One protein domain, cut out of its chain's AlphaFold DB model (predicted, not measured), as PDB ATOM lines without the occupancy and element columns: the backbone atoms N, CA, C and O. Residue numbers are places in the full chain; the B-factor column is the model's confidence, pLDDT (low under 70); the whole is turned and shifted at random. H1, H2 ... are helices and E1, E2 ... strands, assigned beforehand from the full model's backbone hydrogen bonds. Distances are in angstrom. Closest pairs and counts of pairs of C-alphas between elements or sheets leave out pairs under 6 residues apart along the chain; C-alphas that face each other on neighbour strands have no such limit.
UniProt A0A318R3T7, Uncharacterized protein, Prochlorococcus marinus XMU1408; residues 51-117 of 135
ATOM      1  N   LEU A  51      17.820  47.345 -13.782       88.81
ATOM      2  CA  LEU A  51      16.534  47.829 -13.288       88.81
ATOM      3  C   LEU A  51      16.039  47.008 -12.094       88.81
ATOM      4  O   LEU A  51      15.445  47.570 -11.184       88.81
ATOM      5  N   ALA A  52      16.281  45.692 -12.079       91.31
ATOM      6  CA  ALA A  52      15.912  44.847 -10.946       91.31
ATOM      7  C   ALA A  52      16.605  45.304  -9.657       91.31
ATOM      8  O   ALA A  52      15.928  45.534  -8.661       91.31
ATOM      9  N   LYS A  53      17.934  45.479  -9.690       90.94
ATOM     10  CA  LYS A  53      18.720  45.963  -8.544       90.94
ATOM     11  C   LYS A  53      18.228  47.328  -8.087       90.94
ATOM     12  O   LYS A  53      17.912  47.495  -6.916       90.94
ATOM     13  N   TYR A  54      18.111  48.265  -9.025       86.62
ATOM     14  CA  TYR A  54      17.647  49.619  -8.746       86.62
ATOM     15  C   TYR A  54      16.292  49.628  -8.025       86.62
ATOM     16  O   TYR A  54      16.190  50.124  -6.905       86.62
ATOM     17  N   PHE A  55      15.266  49.013  -8.620       85.94
ATOM     18  CA  PHE A  55      13.930  48.998  -8.028       85.94
ATOM     19  C   PHE A  55      13.893  48.234  -6.705       85.94
ATOM     20  O   PHE A  55      13.227  48.676  -5.774       85.94
ATOM     21  N   PHE A  56      14.643  47.135  -6.585       88.25
ATOM     22  CA  PHE A  56      14.711  46.375  -5.344       88.25
ATOM     23  C   PHE A  56      15.229  47.225  -4.180       88.25
ATOM     24  O   PHE A  56      14.602  47.254  -3.123       88.25
ATOM     25  N   PHE A  57      16.339  47.949  -4.363       82.19
ATOM     26  CA  PHE A  57      16.872  48.797  -3.295       82.19
ATOM     27  C   PHE A  57      16.041  50.032  -3.064       82.19
ATOM     28  O   PHE A  57      15.784  50.343  -1.911       82.19
ATOM     29  N   ARG A  58      15.565  50.696  -4.115       78.50
ATOM     30  CA  ARG A  58      14.667  51.840  -3.964       78.50
ATOM     31  C   ARG A  58      13.441  51.479  -3.119       78.50
ATOM     32  O   ARG A  58      13.078  52.205  -2.199       78.50
ATOM     33  N   ASP A  59      12.839  50.320  -3.378       76.69
ATOM     34  CA  ASP A  59      11.636  49.879  -2.673       76.69
ATOM     35  C   ASP A  59      11.933  49.335  -1.257       76.69
ATOM     36  O   ASP A  59      11.030  49.305  -0.418       76.69
ATOM     37  N   LYS A  60      13.174  48.911  -0.970       71.56
ATOM     38  CA  LYS A  60      13.622  48.417   0.350       71.56
ATOM     39  C   LYS A  60      14.243  49.500   1.235       71.56
ATOM     40  O   LYS A  60      14.109  49.413   2.450       71.56
ATOM     41  N   LEU A  61      14.851  50.531   0.652       64.31
ATOM     42  CA  LEU A  61      15.411  51.712   1.323       64.31
ATOM     43  C   LEU A  61      14.329  52.714   1.746       64.31
ATOM     44  O   LEU A  61      14.651  53.872   1.982       64.31
ATOM     45  N   ARG A  62      13.056  52.293   1.823       57.72
ATOM     46  CA  ARG A  62      11.906  53.143   2.160       57.72
ATOM     47  C   ARG A  62      12.236  54.051   3.342       57.72
ATOM     48  O   ARG A  62      12.171  53.630   4.491       57.72
ATOM     49  N   MET A  63      12.540  55.308   3.032       51.25
ATOM     50  CA  MET A  63      12.554  56.385   4.004       51.25
ATOM     51  C   MET A  63      11.092  56.630   4.366       51.25
ATOM     52  O   MET A  63      10.283  57.020   3.520       51.25
ATOM     53  N   THR A  64      10.719  56.235   5.578       45.25
ATOM     54  CA  THR A  64       9.327  55.956   5.946       45.25
ATOM     55  C   THR A  64       8.434  57.182   6.121       45.25
ATOM     56  O   THR A  64       7.229  56.995   6.227       45.25
ATOM     57  N   ASP A  65       8.949  58.408   6.010       56.47
ATOM     58  CA  ASP A  65       8.226  59.596   6.493       56.47
ATOM     59  C   ASP A  65       7.951  60.689   5.439       56.47
ATOM     60  O   ASP A  65       7.599  61.808   5.794       56.47
ATOM     61  N   TYR A  66       8.055  60.379   4.140       58.81
ATOM     62  CA  TYR A  66       7.825  61.360   3.062       58.81
ATOM     63  C   TYR A  66       6.474  61.198   2.344       58.81
ATOM     64  O   TYR A  66       5.997  60.072   2.105       58.81
ATOM     65  N   SER A  67       5.882  62.328   1.942       67.12
ATOM     66  CA  SER A  67       4.731  62.386   1.031       67.12
ATOM     67  C   SER A  67       5.079  61.813  -0.358       67.12
ATOM     68  O   SER A  67       6.239  61.537  -0.667       67.12
ATOM     69  N   TYR A  68       4.074  61.549  -1.201       66.19
ATOM     70  CA  TYR A  68       4.294  60.916  -2.513       66.19
ATOM     71  C   TYR A  68       5.196  61.753  -3.438       66.19
ATOM     72  O   TYR A  68       6.112  61.203  -4.049       66.19
ATOM     73  N   ASP A  69       4.985  63.069  -3.487       67.88
ATOM     74  CA  ASP A  69       5.778  63.978  -4.324       67.88
ATOM     75  C   ASP A  69       7.220  64.107  -3.811       67.88
ATOM     76  O   ASP A  69       8.173  64.062  -4.589       67.88
ATOM     77  N   GLU A  70       7.407  64.145  -2.491       64.00
ATOM     78  CA  GLU A  70       8.738  64.147  -1.871       64.00
ATOM     79  C   GLU A  70       9.503  62.845  -2.144       64.00
ATOM     80  O   GLU A  70      10.712  62.872  -2.357       64.00
ATOM     81  N   LYS A  71       8.812  61.696  -2.207       64.81
ATOM     82  CA  LYS A  71       9.431  60.413  -2.582       64.81
ATOM     83  C   LYS A  71       9.941  60.411  -4.019       64.81
ATOM     84  O   LYS A  71      10.993  59.828  -4.272       64.81
ATOM     85  N   LEU A  72       9.207  61.010  -4.957       65.25
ATOM     86  CA  LEU A  72       9.661  61.132  -6.346       65.25
ATOM     87  C   LEU A  72      10.938  61.974  -6.414       65.25
ATOM     88  O   LEU A  72      11.942  61.500  -6.939       65.25
ATOM     89  N   TYR A  73      10.927  63.144  -5.778       69.69
ATOM     90  CA  TYR A  73      12.076  64.045  -5.742       69.69
ATOM     91  C   TYR A  73      13.311  63.415  -5.076       69.69
ATOM     92  O   TYR A  73      14.431  63.530  -5.567       69.69
ATOM     93  N   LEU A  74      13.122  62.678  -3.980       70.00
ATOM     94  CA  LEU A  74      14.225  62.038  -3.265       70.00
ATOM     95  C   LEU A  74      14.840  60.880  -4.061       70.00
ATOM     96  O   LEU A  74      16.055  60.708  -4.051       70.00
ATOM     97  N   ASN A  75      14.029  60.121  -4.804       71.81
ATOM     98  CA  ASN A  75      14.548  59.104  -5.723       71.81
ATOM     99  C   ASN A  75      15.368  59.730  -6.858       71.81
ATOM    100  O   ASN A  75      16.418  59.194  -7.198       71.81
ATOM    101  N   GLU A  76      14.932  60.872  -7.398       75.62
ATOM    102  CA  GLU A  76      15.700  61.615  -8.405       75.62
ATOM    103  C   GLU A  76      17.045  62.097  -7.850       75.62
ATOM    104  O   GLU A  76      18.064  61.980  -8.531       75.62
ATOM    105  N   ILE A  77      17.078  62.573  -6.600       74.06
ATOM    106  CA  ILE A  77      18.328  62.947  -5.922       74.06
ATOM    107  C   ILE A  77      19.236  61.727  -5.746       74.06
ATOM    108  O   ILE A  77      20.413  61.785  -6.094       74.06
ATOM    109  N   LEU A  78      18.708  60.610  -5.234       75.12
ATOM    110  CA  LEU A  78      19.488  59.380  -5.061       75.12
ATOM    111  C   LEU A  78      20.070  58.905  -6.397       75.12
ATOM    112  O   LEU A  78      21.233  58.519  -6.446       75.12
ATOM    113  N   ASP A  79      19.304  58.994  -7.484       77.31
ATOM    114  CA  ASP A  79      19.769  58.638  -8.825       77.31
ATOM    115  C   ASP A  79      20.876  59.545  -9.363       77.31
ATOM    116  O   ASP A  79      21.725  59.083 -10.126       77.31
ATOM    117  N   GLN A  80      20.886  60.816  -8.969       79.31
ATOM    118  CA  GLN A  80      21.931  61.763  -9.356       79.31
ATOM    119  C   GLN A  80      23.183  61.652  -8.481       79.31
ATOM    120  O   GLN A  80      24.281  61.952  -8.948       79.31
ATOM    121  N   CYS A  81      23.037  61.234  -7.221       78.50
ATOM    122  CA  CYS A  81      24.127  61.225  -6.247       78.50
ATOM    123  C   CYS A  81      24.795  59.855  -6.061       78.50
ATOM    124  O   CYS A  81      25.950  59.803  -5.642       78.50
ATOM    125  N   ILE A  82      24.092  58.748  -6.320       82.88
ATOM    126  CA  ILE A  82      24.606  57.401  -6.057       82.88
ATOM    127  C   ILE A  82      25.252  56.823  -7.315       82.88
ATOM    128  O   ILE A  82      24.597  56.579  -8.328       82.88
ATOM    129  N   ASP A  83      26.533  56.469  -7.206       87.38
ATOM    130  CA  ASP A  83      27.125  55.491  -8.116       87.38
ATOM    131  C   ASP A  83      26.542  54.105  -7.805       87.38
ATOM    132  O   ASP A  83      27.001  53.371  -6.926       87.38
ATOM    133  N   TRP A  84      25.483  53.747  -8.531       84.88
ATOM    134  CA  TRP A  84      24.782  52.477  -8.360       84.88
ATOM    135  C   TRP A  84      25.661  51.252  -8.635       84.88
ATOM    136  O   TRP A  84      25.391  50.174  -8.091       84.88
ATOM    137  N   ALA A  85      26.688  51.382  -9.481       88.19
ATOM    138  CA  ALA A  85      27.600  50.283  -9.771       88.19
ATOM    139  C   ALA A  85      28.516  50.028  -8.570       88.19
ATOM    140  O   ALA A  85      28.620  48.887  -8.111       88.19
ATOM    141  N   GLU A  86      29.102  51.091  -8.019       90.62
ATOM    142  CA  GLU A  86      29.940  51.019  -6.823       90.62
ATOM    143  C   GLU A  86      29.137  50.596  -5.589       90.62
ATOM    144  O   GLU A  86      29.554  49.707  -4.844       90.62
ATOM    145  N   PHE A  87      27.930  51.139  -5.416       89.06
ATOM    146  CA  PHE A  87      27.014  50.736  -4.352       89.06
ATOM    147  C   PHE A  87      26.734  49.228  -4.391       89.06
ATOM    148  O   PHE A  87      26.878  48.532  -3.382       89.06
ATOM    149  N   TRP A  88      26.397  48.687  -5.568       90.62
ATOM    150  CA  TRP A  88      26.190  47.248  -5.718       90.62
ATOM    151  C   TRP A  88      27.469  46.450  -5.445       90.62
ATOM    152  O   TRP A  88      27.415  45.434  -4.750       90.62
ATOM    153  N   ARG A  89      28.626  46.905  -5.942       91.38
ATOM    154  CA  ARG A  89      29.921  46.257  -5.686       91.38
ATOM    155  C   ARG A  89      30.195  46.144  -4.185       91.38
ATOM    156  O   ARG A  89      30.568  45.069  -3.710       91.38
ATOM    157  N   LEU A  90      29.958  47.216  -3.431       90.75
ATOM    158  CA  LEU A  90      30.129  47.231  -1.980       90.75
ATOM    159  C   LEU A  90      29.147  46.292  -1.278       90.75
ATOM    160  O   LEU A  90      29.551  45.611  -0.342       90.75
ATOM    161  N   LEU A  91      27.900  46.173  -1.735       90.81
ATOM    162  CA  LEU A  91      26.958  45.195  -1.180       90.81
ATOM    163  C   LEU A  91      27.406  43.746  -1.413       90.81
ATOM    164  O   LEU A  91      27.292  42.918  -0.509       90.81
ATOM    165  N   VAL A  92      27.948  43.430  -2.592       91.31
ATOM    166  CA  VAL A  92      28.497  42.096  -2.890       91.31
ATOM    167  C   VAL A  92      29.682  41.788  -1.972       91.31
ATOM    168  O   VAL A  92      29.724  40.722  -1.363       91.31
ATOM    169  N   ILE A  93      30.627  42.722  -1.836       89.69
ATOM    170  CA  ILE A  93      31.858  42.509  -1.063       89.69
ATOM    171  C   ILE A  93      31.589  42.565   0.442       89.69
ATOM    172  O   ILE A  93      32.059  41.723   1.185       89.69
ATOM    173  N   ARG A  94      30.831  43.538   0.941       87.06
ATOM    174  CA  ARG A  94      30.659  43.739   2.391       87.06
ATOM    175  C   ARG A  94      29.536  42.915   2.988       87.06
ATOM    176  O   ARG A  94      29.564  42.619   4.179       87.06
ATOM    177  N   LYS A  95      28.508  42.618   2.197       88.06
ATOM    178  CA  LYS A  95      27.272  41.984   2.671       88.06
ATOM    179  C   LYS A  95      26.925  40.713   1.902       88.06
ATOM    180  O   LYS A  95      25.887  40.113   2.172       88.06
ATOM    181  N   GLY A  96      27.766  40.299   0.954       92.38
ATOM    182  CA  GLY A  96      27.546  39.069   0.207       92.38
ATOM    183  C   GLY A  96      26.253  39.089  -0.603       92.38
ATOM    184  O   GLY A  96      25.582  38.069  -0.696       92.38
ATOM    185  N   PHE A  97      25.826  40.253  -1.102       93.88
ATOM    186  CA  PHE A  97      24.599  40.336  -1.895       93.88
ATOM    187  C   PHE A  97      24.745  39.621  -3.236       93.88
ATOM    188  O   PHE A  97      25.778  39.693  -3.899       93.88
ATOM    189  N   CYS A  98      23.655  38.994  -3.662       94.00
ATOM    190  CA  CYS A  98      23.545  38.271  -4.913       94.00
ATOM    191  C   CYS A  98      22.235  38.635  -5.611       94.00
ATOM    192  O   CYS A  98      21.201  38.760  -4.958       94.00
ATOM    193  N   CYS A  99      22.275  38.773  -6.936       94.94
ATOM    194  CA  CYS A  99      21.094  38.924  -7.781       94.94
ATOM    195  C   CYS A  99      21.103  37.796  -8.813       94.94
ATOM    196  O   CYS A  99      22.025  37.715  -9.621       94.94
ATOM    197  N   ILE A 100      20.105  36.915  -8.769       94.88
ATOM    198  CA  ILE A 100      20.013  35.741  -9.640       94.88
ATOM    199  C   ILE A 100      18.816  35.907 -10.562       94.88
ATOM    200  O   ILE A 100      17.686  36.075 -10.107       94.88
ATOM    201  N   ARG A 101      19.055  35.823 -11.869       94.19
ATOM    202  CA  ARG A 101      17.994  35.768 -12.875       94.19
ATOM    203  C   ARG A 101      17.512  34.333 -13.031       94.19
ATOM    204  O   ARG A 101      18.280  33.492 -13.497       94.19
ATOM    205  N   LEU A 102      16.249  34.071 -12.718       92.44
ATOM    206  CA  LEU A 102      15.663  32.749 -12.923       92.44
ATOM    207  C   LEU A 102      15.265  32.508 -14.376       92.44
ATOM    208  O   LEU A 102      14.978  33.441 -15.135       92.44
ATOM    209  N   SER A 103      15.283  31.234 -14.753       83.00
ATOM    210  CA  SER A 103      14.819  30.756 -16.050       83.00
ATOM    211  C   SER A 103      13.303  30.612 -16.000       83.00
ATOM    212  O   SER A 103      12.773  29.895 -15.166       83.00
ATOM    213  N   GLY A 104      12.592  31.310 -16.879       76.69
ATOM    214  CA  GLY A 104      11.136  31.260 -16.929       76.69
ATOM    215  C   GLY A 104      10.587  32.409 -17.756       76.69
ATOM    216  O   GLY A 104      11.067  33.543 -17.657       76.69
ATOM    217  N   GLU A 105       9.604  32.116 -18.600       61.66
ATOM    218  CA  GLU A 105       8.953  33.126 -19.425       61.66
ATOM    219  C   GLU A 105       7.803  33.760 -18.648       61.66
ATOM    220  O   GLU A 105       6.747  33.167 -18.442       61.66
ATOM    221  N   LEU A 106       8.015  34.998 -18.215       69.69
ATOM    222  CA  LEU A 106       6.934  35.899 -17.848       69.69
ATOM    223  C   LEU A 106       6.816  36.913 -18.983       69.69
ATOM    224  O   LEU A 106       7.825  37.469 -19.418       69.69
ATOM    225  N   LEU A 107       5.599  37.147 -19.480       68.81
ATOM    226  CA  LEU A 107       5.329  38.075 -20.584       68.81
ATOM    227  C   LEU A 107       6.078  39.409 -20.369       68.81
ATOM    228  O   LEU A 107       5.723  40.218 -19.511       68.81
ATOM    229  N   ASN A 108       7.151  39.613 -21.144       80.38
ATOM    230  CA  ASN A 108       8.031  40.792 -21.170       80.38
ATOM    231  C   ASN A 108       8.802  41.154 -19.884       80.38
ATOM    232  O   ASN A 108       9.398  42.236 -19.816       80.38
ATOM    233  N   LYS A 109       8.838  40.289 -18.868       85.44
ATOM    234  CA  LYS A 109       9.626  40.505 -17.643       85.44
ATOM    235  C   LYS A 109      10.384  39.238 -17.265       85.44
ATOM    236  O   LYS A 109      10.047  38.141 -17.679       85.44
ATOM    237  N   LYS A 110      11.430  39.396 -16.466       90.81
ATOM    238  CA  LYS A 110      12.205  38.293 -15.898       90.81
ATOM    239  C   LYS A 110      12.136  38.373 -14.383       90.81
ATOM    240  O   LYS A 110      12.091  39.474 -13.826       90.81
ATOM    241  N   ARG A 111      12.120  37.211 -13.738       92.62
ATOM    242  CA  ARG A 111      12.160  37.095 -12.282       92.62
ATOM    243  C   ARG A 111      13.613  37.163 -11.817       92.62
ATOM    244  O   ARG A 111      14.459  36.412 -12.306       92.62
ATOM    245  N   TYR A 112      13.889  38.083 -10.902       94.19
ATOM    246  CA  TYR A 112      15.183  38.231 -10.245       94.19
ATOM    247  C   TYR A 112      15.015  37.980  -8.755       94.19
ATOM    248  O   TYR A 112      14.131  38.566  -8.134       94.19
ATOM    249  N   ILE A 113      15.876  37.142  -8.193       94.38
ATOM    250  CA  ILE A 113      15.937  36.864  -6.761       94.38
ATOM    251  C   ILE A 113      17.141  37.561  -6.155       94.38
ATOM    252  O   ILE A 113      18.233  37.545  -6.724       94.38
ATOM    253  N   PHE A 114      16.939  38.096  -4.959       94.56
ATOM    254  CA  PHE A 114      17.969  38.677  -4.122       94.56
ATOM    255  C   PHE A 114      18.235  37.783  -2.920       94.56
ATOM    256  O   PHE A 114      17.335  37.464  -2.138       94.56
ATOM    257  N   LEU A 115      19.499  37.402  -2.775       94.50
ATOM    258  CA  LEU A 115      20.019  36.619  -1.659       94.50
ATOM    259  C   LEU A 115      21.185  37.382  -1.025       94.50
ATOM    260  O   LEU A 115      21.810  38.221  -1.679       94.50
ATOM    261  N   SER A 116      21.486  37.097   0.235       93.31
ATOM    262  CA  SER A 116      22.704  37.571   0.895       93.31
ATOM    263  C   SER A 116      23.329  36.425   1.664       93.31
ATOM    264  O   SER A 116      22.629  35.665   2.322       93.31
ATOM    265  N   GLY A 117      24.642  36.280   1.566       92.06
ATOM    266  CA  GLY A 117      25.369  35.269   2.313       92.06
ATOM    267  C   GLY A 117      26.872  35.374   2.084       92.06
ATOM    268  O   GLY A 117      27.301  35.961   1.091       92.06
TER     269      GLY A 117
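AT A GLANCE: This is residues 51 to 117 of the 135 residues of an uncharacterized protein of Prochlorococcus marinus XMU1408 (UniProt A0A318R3T7). H1 sits in the middle of a loose frame, between the hairpin of E1 and E2 and, on its other side, H2; H3 leads from H2's end to the hairpin, and residues 104 to 109 stick out. The printed part has 67 residues, with H1, H2, H3, E1 and E2 in chain order, class mixed. It is loose, with a radius of gyration of the C-alphas of 13.9 A, spanning 37 by 33 by 20 A.

HOW THE PARTS SIT: H1, residues 51 to 60, and H2, residues 68 to 81, are close but not clearly touching; their closest C-alphas, Arg 58 and Asn 75, are 7.5 A apart. H1 and H3, residues 84 to 95, stand at a steep tilt of 65 degrees. E1, residues 97 to 101, and E2, residues 110 to 116, are antiparallel; N 98 and O 115 are 2.8 A apart, within hydrogen-bond range. The closest C-alphas of H1 and E2, Ala 52 and Tyr 112, are 6.7 A apart. In H1, H2 and H3 every O i to N i+4 pair is within hydrogen-bond range.

IN THESE COORDINATES: H1 begins at C-alpha 51 (16.534, 47.829, -13.288). H2 measures 20.2 A. E2 measures 19.8 A, ending at C-alpha 116 (22.704, 37.571, 0.895).

THE WHOLE: The printed part has no cut and no long link. Residues 61 to 73 and 105 to 107 have pLDDT under 70.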